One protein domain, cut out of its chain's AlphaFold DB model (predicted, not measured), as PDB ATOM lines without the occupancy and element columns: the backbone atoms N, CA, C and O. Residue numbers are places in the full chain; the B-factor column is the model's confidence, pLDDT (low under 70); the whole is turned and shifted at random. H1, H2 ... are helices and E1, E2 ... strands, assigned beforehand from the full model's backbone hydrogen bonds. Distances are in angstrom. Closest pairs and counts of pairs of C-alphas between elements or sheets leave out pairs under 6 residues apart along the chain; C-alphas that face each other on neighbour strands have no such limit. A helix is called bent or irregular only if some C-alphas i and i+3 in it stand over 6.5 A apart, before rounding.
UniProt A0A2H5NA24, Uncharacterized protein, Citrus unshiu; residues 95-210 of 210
ATOM      1  N   CYS A  95      19.602  38.477  46.069       90.38
ATOM      2  CA  CYS A  95      18.514  38.672  45.114       90.38
ATOM      3  C   CYS A  95      17.788  37.346  44.788       90.38
ATOM      4  O   CYS A  95      18.362  36.267  44.984       90.38
ATOM      5  N   PRO A  96      16.567  37.409  44.227       94.31
ATOM      6  CA  PRO A  96      15.663  36.270  44.111       94.31
ATOM      7  C   PRO A  96      16.263  35.033  43.464       94.31
ATOM      8  O   PRO A  96      17.125  35.116  42.584       94.31
ATOM      9  N   ASP A  97      15.725  33.882  43.876       94.25
ATOM     10  CA  ASP A  97      15.992  32.581  43.257       94.25
ATOM     11  C   ASP A  97      17.495  32.245  43.206       94.25
ATOM     12  O   ASP A  97      18.017  31.659  42.255       94.25
ATOM     13  N   GLU A  98      18.207  32.654  44.259       94.75
ATOM     14  CA  GLU A  98      19.659  32.570  44.370       94.75
ATOM     15  C   GLU A  98      20.202  31.163  44.083       94.75
ATOM     16  O   GLU A  98      21.146  31.025  43.301       94.75
ATOM     17  N   ILE A  99      19.559  30.116  44.610       95.50
ATOM     18  CA  ILE A  99      19.964  28.721  44.382       95.50
ATOM     19  C   ILE A  99      19.933  28.386  42.885       95.50
ATOM     20  O   ILE A  99      20.900  27.839  42.355       95.50
ATOM     21  N   VAL A 100      18.858  28.757  42.180       96.12
ATOM     22  CA  VAL A 100      18.710  28.503  40.739       96.12
ATOM     23  C   VAL A 100      19.757  29.287  39.949       96.12
ATOM     24  O   VAL A 100      20.404  28.731  39.062       96.12
ATOM     25  N   ARG A 101      20.007  30.554  40.302       95.50
ATOM     26  CA  ARG A 101      21.050  31.378  39.662       95.50
ATOM     27  C   ARG A 101      22.447  30.783  39.850       95.50
ATOM     28  O   ARG A 101      23.243  30.788  38.910       95.50
ATOM     29  N   ARG A 102      22.756  30.215  41.019       94.25
ATOM     30  CA  ARG A 102      24.030  29.510  41.244       94.25
ATOM     31  C   ARG A 102      24.121  28.193  40.474       94.25
ATOM     32  O   ARG A 102      25.165  27.903  39.889       94.25
ATOM     33  N   ILE A 103      23.029  27.434  40.393       95.31
ATOM     34  CA  ILE A 103      22.964  26.225  39.561       95.31
ATOM     35  C   ILE A 103      23.231  26.568  38.094       95.31
ATOM     36  O   ILE A 103      24.019  25.868  37.456       95.31
ATOM     37  N   ARG A 104      22.665  27.671  37.576       94.75
ATOM     38  CA  ARG A 104      22.963  28.161  36.218       94.75
ATOM     39  C   ARG A 104      24.463  28.342  36.024       94.75
ATOM     40  O   ARG A 104      25.013  27.802  35.069       94.75
ATOM     41  N   VAL A 105      25.147  29.017  36.948       92.25
ATOM     42  CA  VAL A 105      26.608  29.209  36.885       92.25
ATOM     43  C   VAL A 105      27.355  27.874  36.796       92.25
ATOM     44  O   VAL A 105      28.291  27.759  36.013       92.25
ATOM     45  N   THR A 106      26.955  26.863  37.571       91.56
ATOM     46  CA  THR A 106      27.695  25.589  37.653       91.56
ATOM     47  C   THR A 106      27.228  24.515  36.664       91.56
ATOM     48  O   THR A 106      27.809  23.424  36.649       91.56
ATOM     49  N   SER A 107      26.200  24.790  35.858       91.38
ATOM     50  CA  SER A 107      25.602  23.824  34.919       91.38
ATOM     51  C   SER A 107      25.609  24.298  33.465       91.38
ATOM     52  O   SER A 107      25.662  23.461  32.570       91.38
ATOM     53  N   SER A 108      25.641  25.612  33.209       90.06
ATOM     54  CA  SER A 108      25.537  26.152  31.839       90.06
ATOM     55  C   SER A 108      26.679  25.722  30.916       90.06
ATOM     56  O   SER A 108      26.491  25.694  29.711       90.06
ATOM     57  N   TYR A 109      27.836  25.314  31.452       86.19
ATOM     58  CA  TYR A 109      28.938  24.789  30.635       86.19
ATOM     59  C   TYR A 109      28.592  23.482  29.894       86.19
ATOM     60  O   TYR A 109      29.263  23.132  28.931       86.19
ATOM     61  N   GLN A 110      27.567  22.747  30.347       87.00
ATOM     62  CA  GLN A 110      27.063  21.533  29.687       87.00
ATOM     63  C   GLN A 110      25.861  21.806  28.774       87.00
ATOM     64  O   GLN A 110      25.381  20.893  28.104       87.00
ATOM     65  N   ASP A 111      25.348  23.035  28.764       90.06
ATOM     66  CA  ASP A 111      24.193  23.437  27.972       90.06
ATOM     67  C   ASP A 111      24.665  24.309  26.810       90.06
ATOM     68  O   ASP A 111      24.918  25.504  26.956       90.06
ATOM     69  N   THR A 112      24.771  23.702  25.629       90.62
ATOM     70  CA  THR A 112      25.312  24.355  24.429       90.62
ATOM     71  C   THR A 112      24.535  25.601  24.006       90.62
ATOM     72  O   THR A 112      25.085  26.449  23.305       90.62
ATOM     73  N   SER A 113      23.288  25.773  24.467       90.56
ATOM     74  CA  SER A 113      22.510  26.993  24.218       90.56
ATOM     75  C   SER A 113      23.103  28.246  24.883       90.56
ATOM     76  O   SER A 113      22.775  29.364  24.465       90.56
ATOM     77  N   TRP A 114      24.003  28.063  25.857       92.00
ATOM     78  CA  TRP A 114      24.718  29.108  26.597       92.00
ATOM     79  C   TRP A 114      26.160  29.341  26.128       92.00
ATOM     80  O   TRP A 114      26.848  30.197  26.686       92.00
ATOM     81  N   ASN A 115      26.630  28.637  25.095       91.12
ATOM     82  CA  ASN A 115      27.985  28.826  24.577       91.12
ATOM     83  C   ASN A 115      28.215  30.282  24.141       91.12
ATOM     84  O   ASN A 115      27.457  30.830  23.343       91.12
ATOM     85  N   GLY A 116      29.266  30.903  24.684       87.62
ATOM     86  CA  GLY A 116      29.637  32.289  24.384       87.62
ATOM     87  C   GLY A 116      28.699  33.357  24.957       87.62
ATOM     88  O   GLY A 116      28.888  34.531  24.654       87.62
ATOM     89  N   LYS A 117      27.705  32.989  25.778       89.81
ATOM     90  CA  LYS A 117      26.724  33.928  26.340       89.81
ATOM     91  C   LYS A 117      27.005  34.229  27.805       89.81
ATOM     92  O   LYS A 117      27.307  33.333  28.595       89.81
ATOM     93  N   LEU A 118      26.831  35.492  28.183       89.31
ATOM     94  CA  LEU A 118      26.789  35.882  29.585       89.31
ATOM     95  C   LEU A 118      25.463  35.416  30.206       89.31
ATOM     96  O   LEU A 118      24.403  35.498  29.588       89.31
ATOM     97  N   LEU A 119      25.514  34.915  31.441       92.19
ATOM     98  CA  LEU A 119      24.328  34.483  32.184       92.19
ATOM     99  C   LEU A 119      23.622  35.684  32.820       92.19
ATOM    100  O   LEU A 119      23.561  35.791  34.045       92.19
ATOM    101  N   GLU A 120      23.107  36.586  31.992       91.19
ATOM    102  CA  GLU A 120      22.347  37.747  32.455       91.19
ATOM    103  C   GLU A 120      21.125  37.301  33.275       91.19
ATOM    104  O   GLU A 120      20.541  36.225  33.059       91.19
ATOM    105  N   THR A 121      20.808  38.090  34.303       93.44
ATOM    106  CA  THR A 121      19.704  37.806  35.234       93.44
ATOM    107  C   THR A 121      18.818  39.006  35.525       93.44
ATOM    108  O   THR A 121      17.836  38.829  36.235       93.44
ATOM    109  N   TYR A 122      19.169  40.204  35.063       94.50
ATOM    110  CA  TYR A 122      18.472  41.434  35.415       94.50
ATOM    111  C   TYR A 122      18.211  42.261  34.162       94.50
ATOM    112  O   TYR A 122      19.146  42.554  33.422       94.50
ATOM    113  N   ASP A 123      16.949  42.601  33.943       94.56
ATOM    114  CA  ASP A 123      16.506  43.513  32.902       94.56
ATOM    115  C   ASP A 123      16.370  44.913  33.506       94.56
ATOM    116  O   ASP A 123      15.491  45.178  34.331       94.56
ATOM    117  N   THR A 124      17.273  45.804  33.100       92.88
ATOM    118  CA  THR A 124      17.319  47.191  33.569       92.88
ATOM    119  C   THR A 124      16.193  48.047  33.002       92.88
ATOM    120  O   THR A 124      15.850  49.049  33.622       92.88
ATOM    121  N   GLN A 125      15.602  47.674  31.861       94.12
ATOM    122  CA  GLN A 125      14.510  48.437  31.253       94.12
ATOM    123  C   GLN A 125      13.201  48.228  32.010       94.12
ATOM    124  O   GLN A 125      12.386  49.144  32.099       94.12
ATOM    125  N   THR A 126      12.998  47.027  32.557       93.69
ATOM    126  CA  THR A 126      11.740  46.657  33.220       93.69
ATOM    127  C   THR A 126      11.844  46.487  34.738       93.69
ATOM    128  O   THR A 126      10.829  46.171  35.357       93.69
ATOM    129  N   ASP A 127      13.022  46.717  35.339       92.94
ATOM    130  CA  ASP A 127      13.315  46.512  36.776       92.94
ATOM    131  C   ASP A 127      12.914  45.103  37.249       92.94
ATOM    132  O   ASP A 127      12.175  44.904  38.220       92.94
ATOM    133  N   ARG A 128      13.365  44.083  36.504       96.19
ATOM    134  CA  ARG A 128      13.000  42.682  36.752       96.19
ATOM    135  C   ARG A 128      14.208  41.772  36.786       96.19
ATOM    136  O   ARG A 128      15.096  41.844  35.940       96.19
ATOM    137  N   PHE A 129      14.174  40.804  37.695       96.88
ATOM    138  CA  PHE A 129      15.005  39.619  37.538       96.88
ATOM    139  C   PHE A 129      14.369  38.693  36.508       96.88
ATOM    140  O   PHE A 129      13.237  38.248  36.683       96.88
ATOM    141  N   VAL A 130      15.116  38.371  35.454       96.25
ATOM    142  CA  VAL A 130      14.710  37.449  34.391       96.25
ATOM    143  C   VAL A 130      15.724  36.316  34.334       96.25
ATOM    144  O   VAL A 130      16.842  36.457  33.840       96.25
ATOM    145  N   ILE A 131      15.347  35.165  34.882       96.31
ATOM    146  CA  ILE A 131      16.229  34.006  34.986       96.31
ATOM    147  C   ILE A 131      15.855  33.023  33.885       96.31
ATOM    148  O   ILE A 131      14.850  32.313  33.964       96.31
ATOM    149  N   ALA A 132      16.688  32.992  32.850       95.38
ATOM    150  CA  ALA A 132      16.515  32.090  31.725       95.38
ATOM    151  C   ALA A 132      16.816  30.621  32.090       95.38
ATOM    152  O   ALA A 132      17.610  30.366  33.005       95.38
ATOM    153  N   PRO A 133      16.231  29.645  31.369       94.94
ATOM    154  CA  PRO A 133      16.407  28.235  31.662       94.94
ATOM    155  C   PRO A 133      17.854  27.805  31.478       94.94
ATOM    156  O   PRO A 133      18.527  28.219  30.535       94.94
ATOM    157  N   CYS A 134      18.311  26.905  32.340       92.62
ATOM    158  CA  CYS A 134      19.510  26.116  32.095       92.62
ATOM    159  C   CYS A 134      19.179  24.639  32.218       92.62
ATOM    160  O   CYS A 134      18.382  24.242  33.072       92.62
ATOM    161  N   ARG A 135      19.841  23.823  31.409       93.75
ATOM    162  CA  ARG A 135      19.767  22.371  31.527       93.75
ATOM    163  C   ARG A 135      20.896  21.860  32.413       93.75
ATOM    164  O   ARG A 135      22.039  22.290  32.285       93.75
ATOM    165  N   TRP A 136      20.581  20.903  33.274       93.88
ATOM    166  CA  TRP A 136      21.574  20.032  33.898       93.88
ATOM    167  C   TRP A 136      21.357  18.592  33.447       93.88
ATOM    168  O   TRP A 136      20.265  18.206  33.030       93.88
ATOM    169  N   THR A 137      22.437  17.818  33.478       92.06
ATOM    170  CA  THR A 137      22.487  16.457  32.937       92.06
ATOM    171  C   THR A 137      22.486  15.411  34.051       92.06
ATOM    172  O   THR A 137      22.852  15.699  35.190       92.06
ATOM    173  N   VAL A 138      22.179  14.158  33.706       92.38
ATOM    174  CA  VAL A 138      22.347  13.012  34.623       92.38
ATOM    175  C   VAL A 138      23.798  12.897  35.109       92.38
ATOM    176  O   VAL A 138      24.045  12.622  36.278       92.38
ATOM    177  N   ARG A 139      24.783  13.217  34.255       92.88
ATOM    178  CA  ARG A 139      26.197  13.273  34.659       92.88
ATOM    179  C   ARG A 139      26.427  14.291  35.776       92.88
ATOM    180  O   ARG A 139      27.146  13.997  36.727       92.88
ATOM    181  N   LYS A 140      25.834  15.487  35.674       92.38
ATOM    182  CA  LYS A 140      25.903  16.497  36.739       92.38
ATOM    183  C   LYS A 140      25.291  15.960  38.034       92.38
ATOM    184  O   LYS A 140      25.889  16.172  39.084       92.38
ATOM    185  N   LEU A 141      24.166  15.247  37.951       94.25
ATOM    186  CA  LEU A 141      23.513  14.631  39.108       94.25
ATOM    187  C   LEU A 141      24.429  13.620  39.819       94.25
ATOM    188  O   LEU A 141      24.615  13.717  41.027       94.25
ATOM    189  N   HIS A 142      25.069  12.714  39.075       95.19
ATOM    190  CA  HIS A 142      26.024  11.760  39.654       95.19
ATOM    191  C   HIS A 142      27.193  12.465  40.349       95.19
ATOM    192  O   HIS A 142      27.537  12.116  41.474       95.19
ATOM    193  N   ILE A 143      27.755  13.507  39.724       94.62
ATOM    194  CA  ILE A 143      28.840  14.295  40.325       94.62
ATOM    195  C   ILE A 143      28.390  14.907  41.657       94.62
ATOM    196  O   ILE A 143      29.101  14.779  42.650       94.62
ATOM    197  N   VAL A 144      27.221  15.560  41.705       95.44
ATOM    198  CA  VAL A 144      26.762  16.203  42.949       95.44
ATOM    199  C   VAL A 144      26.412  15.184  44.029       95.44
ATOM    200  O   VAL A 144      26.709  15.433  45.190       95.44
ATOM    201  N   MET A 145      25.861  14.020  43.667       96.19
ATOM    202  CA  MET A 145      25.596  12.936  44.618       96.19
ATOM    203  C   MET A 145      26.887  12.409  45.251       96.19
ATOM    204  O   MET A 145      26.925  12.223  46.464       96.19
ATOM    205  N   SER A 146      27.953  12.225  44.465       96.81
ATOM    206  CA  SER A 146      29.260  11.818  44.994       96.81
ATOM    207  C   SER A 146      29.890  12.898  45.876       96.81
ATOM    208  O   SER A 146      30.402  12.587  46.947       96.81
ATOM    209  N   LEU A 147      29.836  14.168  45.460       96.62
ATOM    210  CA  LEU A 147      30.396  15.282  46.234       96.62
ATOM    211  C   LEU A 147      29.651  15.520  47.556       96.62
ATOM    212  O   LEU A 147      30.277  15.881  48.547       96.62
ATOM    213  N   GLN A 148      28.336  15.282  47.599       95.56
ATOM    214  CA  GLN A 148      27.505  15.469  48.795       95.56
ATOM    215  C   GLN A 148      27.960  14.601  49.982       95.56
ATOM    216  O   GLN A 148      27.755  15.002  51.128       95.56
ATOM    217  N   GLN A 149      28.583  13.447  49.715       96.12
ATOM    218  CA  GLN A 149      29.058  12.503  50.738       96.12
ATOM    219  C   GLN A 149      30.413  12.884  51.350       96.12
ATOM    220  O   GLN A 149      30.862  12.244  52.296       96.12
ATOM    221  N   LEU A 150      31.092  13.892  50.801       98.00
ATOM    222  CA  LEU A 150      32.407  14.311  51.272       98.00
ATOM    223  C   LEU A 150      32.299  15.188  52.528       98.00
ATOM    224  O   LEU A 150      31.272  15.835  52.768       98.00
ATOM    225  N   SER A 151      33.379  15.227  53.314       98.12
ATOM    226  CA  SER A 151      33.527  16.172  54.424       98.12
ATOM    227  C   SER A 151      33.611  17.612  53.911       98.12
ATOM    228  O   SER A 151      33.926  17.855  52.744       98.12
ATOM    229  N   ASP A 152      33.354  18.579  54.787       97.69
ATOM    230  CA  ASP A 152      33.402  19.994  54.412       97.69
ATOM    231  C   ASP A 152      34.803  20.431  53.960       97.69
ATOM    232  O   ASP A 152      34.927  21.149  52.970       97.69
ATOM    233  N   GLU A 153      35.855  19.925  54.610       96.50
ATOM    234  CA  GLU A 153      37.250  20.144  54.209       96.50
ATOM    235  C   GLU A 153      37.522  19.616  52.794       96.50
ATOM    236  O   GLU A 153      38.121  20.301  51.962       96.50
ATOM    237  N   GLU A 154      37.020  18.422  52.479       97.25
ATOM    238  CA  GLU A 154      37.245  17.820  51.172       97.25
ATOM    239  C   GLU A 154      36.432  18.510  50.071       97.25
ATOM    240  O   GLU A 154      36.915  18.681  48.947       97.25
ATOM    241  N   ILE A 155      35.219  18.971  50.390       97.19
ATOM    242  CA  ILE A 155      34.432  19.823  49.493       97.19
ATOM    243  C   ILE A 155      35.185  21.118  49.216       97.19
ATOM    244  O   ILE A 155      35.310  21.506  48.054       97.19
ATOM    245  N   LEU A 156      35.697  21.771  50.257       94.88
ATOM    246  CA  LEU A 156      36.438  23.017  50.137       94.88
ATOM    247  C   LEU A 156      37.666  22.828  49.239       94.88
ATOM    248  O   LEU A 156      37.820  23.552  48.256       94.88
ATOM    249  N   ARG A 157      38.469  21.792  49.502       93.38
ATOM    250  CA  ARG A 157      39.670  21.454  48.728       93.38
ATOM    251  C   ARG A 157      39.374  21.152  47.258       93.38
ATOM    252  O   ARG A 157      40.119  21.595  46.390       93.38
ATOM    253  N   ARG A 158      38.307  20.401  46.962       94.00
ATOM    254  CA  ARG A 158      37.978  19.974  45.586       94.00
ATOM    255  C   ARG A 158      37.179  20.995  44.785       94.00
ATOM    256  O   ARG A 158      37.238  20.977  43.558       94.00
ATOM    257  N   CYS A 159      36.367  21.813  45.450       94.19
ATOM    258  CA  CYS A 159      35.363  22.649  44.786       94.19
ATOM    259  C   CYS A 159      35.679  24.148  44.838       94.19
ATOM    260  O   CYS A 159      35.015  24.915  44.137       94.19
ATOM    261  N   SER A 160      36.645  24.579  45.652       92.38
ATOM    262  CA  SER A 160      37.109  25.966  45.685       92.38
ATOM    263  C   SER A 160      38.315  26.183  44.773       92.38
ATOM    264  O   SER A 160      39.177  25.321  44.625       92.38
ATOM    265  N   THR A 161      38.413  27.382  44.203       89.19
ATOM    266  CA  THR A 161      39.630  27.870  43.539       89.19
ATOM    267  C   THR A 161      40.671  28.407  44.529       89.19
ATOM    268  O   THR A 161      41.807  28.660  44.137       89.19
ATOM    269  N   SER A 162      40.285  28.640  45.784       89.56
ATOM    270  CA  SER A 162      41.107  29.227  46.848       89.56
ATOM    271  C   SER A 162      40.606  28.791  48.236       89.56
ATOM    272  O   SER A 162      40.016  29.611  48.941       89.56
ATOM    273  N   PRO A 163      40.816  27.518  48.632       91.25
ATOM    274  CA  PRO A 163      40.248  26.926  49.848       91.25
ATOM    275  C   PRO A 163      40.408  27.770  51.122       91.25
ATOM    276  O   PRO A 163      39.439  27.977  51.841       91.25
ATOM    277  N   SER A 164      41.598  28.325  51.368       88.94
ATOM    278  CA  SER A 164      41.901  29.134  52.560       88.94
ATOM    279  C   SER A 164      41.293  30.542  52.556       88.94
ATOM    280  O   SER A 164      41.355  31.233  53.567       88.94
ATOM    281  N   ALA A 165      40.706  30.977  51.440       90.69
ATOM    282  CA  ALA A 165      40.155  32.321  51.265       90.69
ATOM    283  C   ALA A 165      38.635  32.321  51.028       90.69
ATOM    284  O   ALA A 165      38.072  33.349  50.652       90.69
ATOM    285  N   GLU A 166      37.958  31.181  51.171       92.00
ATOM    286  CA  GLU A 166      36.505  31.125  51.010       92.00
ATOM    287  C   GLU A 166      35.760  31.694  52.216       92.00
ATOM    288  O   GLU A 166      36.209  31.610  53.356       92.00
ATOM    289  N   GLY A 167      34.574  32.250  51.955       89.12
ATOM    290  CA  GLY A 167      33.665  32.672  53.017       89.12
ATOM    291  C   GLY A 167      33.164  31.484  53.852       89.12
ATOM    292  O   GLY A 167      33.093  30.359  53.340       89.12
ATOM    293  N   PRO A 168      32.756  31.718  55.112       89.88
ATOM    294  CA  PRO A 168      32.354  30.657  56.042       89.88
ATOM    295  C   PRO A 168      31.146  29.840  55.556       89.88
ATOM    296  O   PRO A 168      30.979  28.684  55.926       89.88
ATOM    297  N   ASP A 169      30.317  30.414  54.687       91.69
ATOM    298  CA  ASP A 169      29.109  29.800  54.141       91.69
ATOM    299  C   ASP A 169      29.341  29.075  52.798       91.69
ATOM    300  O   ASP A 169      28.392  28.623  52.149       91.69
ATOM    301  N   PHE A 170      30.589  28.966  52.325       93.75
ATOM    302  CA  PHE A 170      30.899  28.394  51.011       93.75
ATOM    303  C   PHE A 170      30.384  26.961  50.847       93.75
ATOM    304  O   PHE A 170      29.681  26.661  49.875       93.75
ATOM    305  N   VAL A 171      30.715  26.085  51.798       96.69
ATOM    306  CA  VAL A 171      30.335  24.670  51.743       96.69
ATOM    307  C   VAL A 171      28.828  24.506  51.935       96.69
ATOM    308  O   VAL A 171      28.189  23.775  51.176       96.69
ATOM    309  N   GLU A 172      28.231  25.254  52.865       95.62
ATOM    310  CA  GLU A 172      26.780  25.267  53.077       95.62
ATOM    311  C   GLU A 172      26.032  25.632  51.783       95.62
ATOM    312  O   GLU A 172      25.098  24.940  51.363       95.62
ATOM    313  N   ASN A 173      26.491  26.669  51.079       94.31
ATOM    314  CA  ASN A 173      25.915  27.092  49.804       94.31
ATOM    315  C   ASN A 173      26.029  26.021  48.710       94.31
ATOM    316  O   ASN A 173      25.132  25.908  47.866       94.31
ATOM    317  N   LEU A 174      27.120  25.251  48.673       96.81
ATOM    318  CA  LEU A 174      27.264  24.125  47.744       96.81
ATOM    319  C   LEU A 174      26.271  23.012  48.082       96.81
ATOM    320  O   LEU A 174      25.519  22.586  47.203       96.81
ATOM    321  N   ARG A 175      26.180  22.621  49.355       97.69
ATOM    322  CA  ARG A 175      25.232  21.598  49.822       97.69
ATOM    323  C   ARG A 175      23.785  21.985  49.520       97.69
ATOM    324  O   ARG A 175      23.013  21.150  49.056       97.69
ATOM    325  N   ARG A 176      23.405  23.256  49.693       96.50
ATOM    326  CA  ARG A 176      22.066  23.763  49.327       96.50
ATOM    327  C   ARG A 176      21.770  23.618  47.830       96.50
ATOM    328  O   ARG A 176      20.673  23.194  47.470       96.50
ATOM    329  N   GLN A 177      22.738  23.921  46.961       96.88
ATOM    330  CA  GLN A 177      22.596  23.723  45.511       96.88
ATOM    331  C   GLN A 177      22.476  22.242  45.141       96.88
ATOM    332  O   GLN A 177      21.623  21.875  44.336       96.88
ATOM    333  N   TRP A 178      23.311  21.385  45.725       97.81
ATOM    334  CA  TRP A 178      23.301  19.947  45.452       97.81
ATOM    335  C   TRP A 178      22.010  19.294  45.937       97.81
ATOM    336  O   TRP A 178      21.378  18.569  45.175       97.81
ATOM    337  N   ASN A 179      21.538  19.647  47.134       98.00
ATOM    338  CA  ASN A 179      20.239  19.214  47.646       98.00
ATOM    339  C   ASN A 179      19.087  19.621  46.717       98.00
ATOM    340  O   ASN A 179      18.157  18.841  46.521       98.00
ATOM    341  N   TYR A 180      19.136  20.821  46.132       97.75
ATOM    342  CA  TYR A 180      18.136  21.251  45.155       97.75
ATOM    343  C   TYR A 180      18.168  20.381  43.891       97.75
ATOM    344  O   TYR A 180      17.120  19.918  43.453       97.75
ATOM    345  N   LEU A 181      19.359  20.119  43.338       97.00
ATOM    346  CA  LEU A 181      19.538  19.271  42.151       97.00
ATOM    347  C   LEU A 181      19.110  17.819  42.396       97.00
ATOM    348  O   LEU A 181      18.491  17.214  41.528       97.00
ATOM    349  N   ILE A 182      19.403  17.270  43.576       96.69
ATOM    350  CA  ILE A 182      19.004  15.909  43.959       96.69
ATOM    351  C   ILE A 182      17.482  15.803  44.087       96.69
ATOM    352  O   ILE A 182      16.896  14.827  43.630       96.69
ATOM    353  N   LYS A 183      16.833  16.818  44.672       97.12
ATOM    354  CA  LYS A 183      15.367  16.868  44.797       97.12
ATOM    355  C   LYS A 183      14.651  17.137  43.470       97.12
ATOM    356  O   LYS A 183      13.469  16.831  43.380       97.12
ATOM    357  N   ARG A 184      15.329  17.747  42.492       96.38
ATOM    358  CA  ARG A 184      14.785  18.130  41.174       96.38
ATOM    359  C   ARG A 184      15.728  17.678  40.058       96.38
ATOM    360  O   ARG A 184      16.406  18.509  39.441       96.38
ATOM    361  N   PRO A 185      15.834  16.361  39.824       95.12
ATOM    362  CA  PRO A 185      16.785  15.824  38.863       95.12
ATOM    363  C   PRO A 185      16.461  16.254  37.426       95.12
ATOM    364  O   PRO A 185      17.390  16.421  36.633       95.12
ATOM    365  N   ASP A 186      15.190  16.502  37.089       95.56
ATOM    366  CA  ASP A 186      14.802  17.061  35.793       95.56
ATOM    367  C   ASP A 186      14.713  18.595  35.855       95.56
ATOM    368  O   ASP A 186      13.876  19.172  36.551       95.56
ATOM    369  N   TRP A 187      15.542  19.282  35.063       95.31
ATOM    370  CA  TRP A 187      15.534  20.747  34.963       95.31
ATOM    371  C   TRP A 187      14.183  21.326  34.528       95.31
ATOM    372  O   TRP A 187      13.893  22.491  34.820       95.31
ATOM    373  N   ARG A 188      13.334  20.521  33.875       96.44
ATOM    374  CA  ARG A 188      11.964  20.891  33.493       96.44
ATOM    375  C   ARG A 188      11.054  21.121  34.697       96.44
ATOM    376  O   ARG A 188      10.086  21.857  34.566       96.44
ATOM    377  N   GLU A 189      11.374  20.584  35.873       96.00
ATOM    378  CA  GLU A 189      10.657  20.921  37.109       96.00
ATOM    379  C   GLU A 189      10.935  22.361  37.565       96.00
ATOM    380  O   GLU A 189      10.079  23.023  38.151       96.00
ATOM    381  N   THR A 190      12.142  22.866  37.302       96.12
ATOM    382  CA  THR A 190      12.532  24.241  37.638       96.12
ATOM    383  C   THR A 190      12.121  25.226  36.548       96.12
ATOM    384  O   THR A 190      11.724  26.349  36.872       96.12
ATOM    385  N   PHE A 191      12.190  24.809  35.283       96.06
ATOM    386  CA  PHE A 191      11.829  25.600  34.105       96.06
ATOM    387  C   PHE A 191      10.807  24.843  33.238       96.06
ATOM    388  O   PHE A 191      11.158  24.347  32.155       96.06
ATOM    389  N   PRO A 192       9.544  24.732  33.692       96.00
ATOM    390  CA  PRO A 192       8.499  24.046  32.938       96.00
ATOM    391  C   PRO A 192       8.324  24.720  31.581       96.00
ATOM    392  O   PRO A 192       8.331  25.944  31.483       96.00
ATOM    393  N   TRP A 193       8.245  23.923  30.515       94.06
ATOM    394  CA  TRP A 193       8.108  24.422  29.138       94.06
ATOM    395  C   TRP A 193       9.177  25.451  28.722       94.06
ATOM    396  O   TRP A 193       8.933  26.270  27.840       94.06
ATOM    397  N   LYS A 194      10.369  25.416  29.344       93.06
ATOM    398  CA  LYS A 194      11.442  26.419  29.166       93.06
ATOM    399  C   LYS A 194      11.013  27.851  29.511       93.06
ATOM    400  O   LYS A 194      11.600  28.805  29.002       93.06
ATOM    401  N   GLN A 195      10.020  28.018  30.377       95.19
ATOM    402  CA  GLN A 195       9.600  29.337  30.830       95.19
ATOM    403  C   GLN A 195      10.694  30.010  31.662       95.19
ATOM    404  O   GLN A 195      11.380  29.368  32.462       95.19
ATOM    405  N   LEU A 196      10.841  31.318  31.461       95.38
ATOM    406  CA  LEU A 196      11.690  32.180  32.278       95.38
ATOM    407  C   LEU A 196      11.125  32.240  33.702       95.38
ATOM    408  O   LEU A 196       9.911  32.207  33.897       95.38
ATOM    409  N   ARG A 197      11.992  32.387  34.703       96.69
ATOM    410  CA  ARG A 197      11.559  32.716  36.069       96.69
ATOM    411  C   ARG A 197      11.719  34.220  36.246       96.69
ATOM    412  O   ARG A 197      12.846  34.717  36.244       96.69
ATOM    413  N   VAL A 198      10.593  34.922  36.324       97.19
ATOM    414  CA  VAL A 198      10.540  36.386  36.370       97.19
ATOM    415  C   VAL A 198      10.184  36.837  37.781       97.19
ATOM    416  O   VAL A 198       9.299  36.263  38.416       97.19
ATOM    417  N   PHE A 199      10.891  37.848  38.278       97.38
ATOM    418  CA  PHE A 199      10.595  38.486  39.553       97.38
ATOM    419  C   PHE A 199      10.571  39.998  39.373       97.38
ATOM    420  O   PHE A 199      11.488  40.567  38.781       97.38
ATOM    421  N   GLN A 200       9.541  40.631  39.916       96.31
ATOM    422  CA  GLN A 200       9.360  42.079  39.908       96.31
ATOM    423  C   GLN A 200       9.548  42.650  41.309       96.31
ATOM    424  O   GLN A 200       9.277  41.969  42.308       96.31
ATOM    425  N   ARG A 201       9.992  43.904  41.376       93.62
ATOM    426  CA  ARG A 201      10.100  44.627  42.639       93.62
ATOM    427  C   ARG A 201       8.709  44.848  43.230       93.62
ATOM    428  O   ARG A 201       7.768  45.214  42.526       93.62
ATOM    429  N   ALA A 202       8.565  44.567  44.517       92.25
ATOM    430  CA  ALA A 202       7.353  44.826  45.278       92.25
ATOM    431  C   ALA A 202       7.421  46.211  45.943       92.25
ATOM    432  O   ALA A 202       8.487  46.815  46.051       92.25
ATOM    433  N   ALA A 203       6.268  46.723  46.382       92.44
ATOM    434  CA  ALA A 203       6.164  48.056  46.985       92.44
ATOM    435  C   ALA A 203       6.964  48.202  48.295       92.44
ATOM    436  O   ALA A 203       7.360  49.305  48.650       92.44
ATOM    437  N   ASP A 204       7.230  47.094  48.988       91.00
ATOM    438  CA  ASP A 204       8.067  47.021  50.192       91.00
ATOM    439  C   ASP A 204       9.579  46.983  49.883       91.00
ATOM    440  O   ASP A 204      10.396  46.822  50.785       91.00
ATOM    441  N   GLY A 205       9.966  47.101  48.608       87.19
ATOM    442  CA  GLY A 205      11.351  46.978  48.148       87.19
ATOM    443  C   GLY A 205      11.832  45.532  47.986       87.19
ATOM    444  O   GLY A 205      12.936  45.316  47.477       87.19
ATOM    445  N   GLY A 206      11.014  44.546  48.365       90.12
ATOM    446  CA  GLY A 206      11.267  43.127  48.162       90.12
ATOM    447  C   GLY A 206      11.038  42.681  46.718       90.12
ATOM    448  O   GLY A 206      10.836  43.479  45.803       90.12
ATOM    449  N   TRP A 207      11.047  41.367  46.500       93.31
ATOM    450  CA  TRP A 207      10.865  40.769  45.178       93.31
ATOM    451  C   TRP A 207       9.745  39.738  45.184       93.31
ATOM    452  O   TRP A 207       9.712  38.846  46.034       93.31
ATOM    453  N   ARG A 208       8.867  39.804  44.182       94.44
ATOM    454  CA  ARG A 208       7.758  38.863  43.998       94.44
ATOM    455  C   ARG A 208       7.906  38.119  42.681       94.44
ATOM    456  O   ARG A 208       8.196  38.731  41.658       94.44
ATOM    457  N   ARG A 209       7.682  36.803  42.709       93.75
ATOM    458  CA  ARG A 209       7.630  35.980  41.496       93.75
ATOM    459  C   ARG A 209       6.373  36.315  40.687       93.75
ATOM    460  O   ARG A 209       5.290  36.361  41.272       93.75
ATOM    461  N   CYS A 210       6.551  36.548  39.390       87.50
ATOM    462  CA  CYS A 210       5.480  36.759  38.416       87.50
ATOM    463  C   CYS A 210       5.017  35.430  37.814       87.50
ATOM    464  O   CYS A 210       5.864  34.509  37.687       87.50
TER     465      CYS A 210
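Overview. This is residues 95 to 210 of the 210 residues of an uncharacterized protein of Citrus unshiu (UniProt A0A2H5NA24). Four crossed helices, H1 to H4, with H4 touching the other three, fill one end and the middle, and a small sheet of three short strands makes the other end. H1 lies in the middle, and short H5 sits on the way back from H4 to the sheet. The 116 printed residues hold five named helices and three strands, in the order H1 E1 H2 H3 H4 H5 E2 E3, with an antiparallel sheet E1 - E2 - E3. The class is mostly helix; the whole is compact, with a radius of gyration of the C-alphas of 15.5 A and spans of 42 by 30 by 28 A.

Arrangement. H1, residues 98 to 110, is irregular: C-alphas 106 and 109 are 7.2 A apart. Its residues 99 to 103 touch the hub H4, residues 170 to 183, about perpendicular at 76 degrees; the closest C-alphas are those of Ile 99 and Gln 177, 5.8 A apart. E1, residues 128 to 131, and E2, residues 197 to 201, are antiparallel, with N 129 and O 199 at 2.9 A. H2, residues 138 to 148, touches H4 at a steep tilt of 46 degrees, opposite ways, closest at the C-alphas of Val 144 and Trp 178, 5.7 A. H3, residues 152 to 159, touches residues 170 to 171 of H4, about perpendicular at 80 degrees, closest at the C-alphas of Asp 152 and Val 171, 6.2 A. H5, residues 187 to 190, touches no helix. E2 and E3, residues 207 to 209, form a hairpin, with N 200 and O 208 at 2.9 A. Every O i to N i+4 pair is within hydrogen-bond range in H2, H3 and H4, and 7 of 9 in H1; H5 is too short for one.

Along the chain. H1 begins at C-alpha 98, (19.659, 32.570, 44.370), and measures 19.8 A, H2 15.3 A, H4 20.3 A and E2 13.7 A. E3 ends at C-alpha 209, (7.630, 35.980, 41.496).

Size, cuts and confidence. The farthest C-alphas, of Gln 125 and Ser 151, are 44.0 A apart. The printed part has no cut, the link H1 to E1 is long with 17 residues, and no printed residue is under 70 in pLDDT.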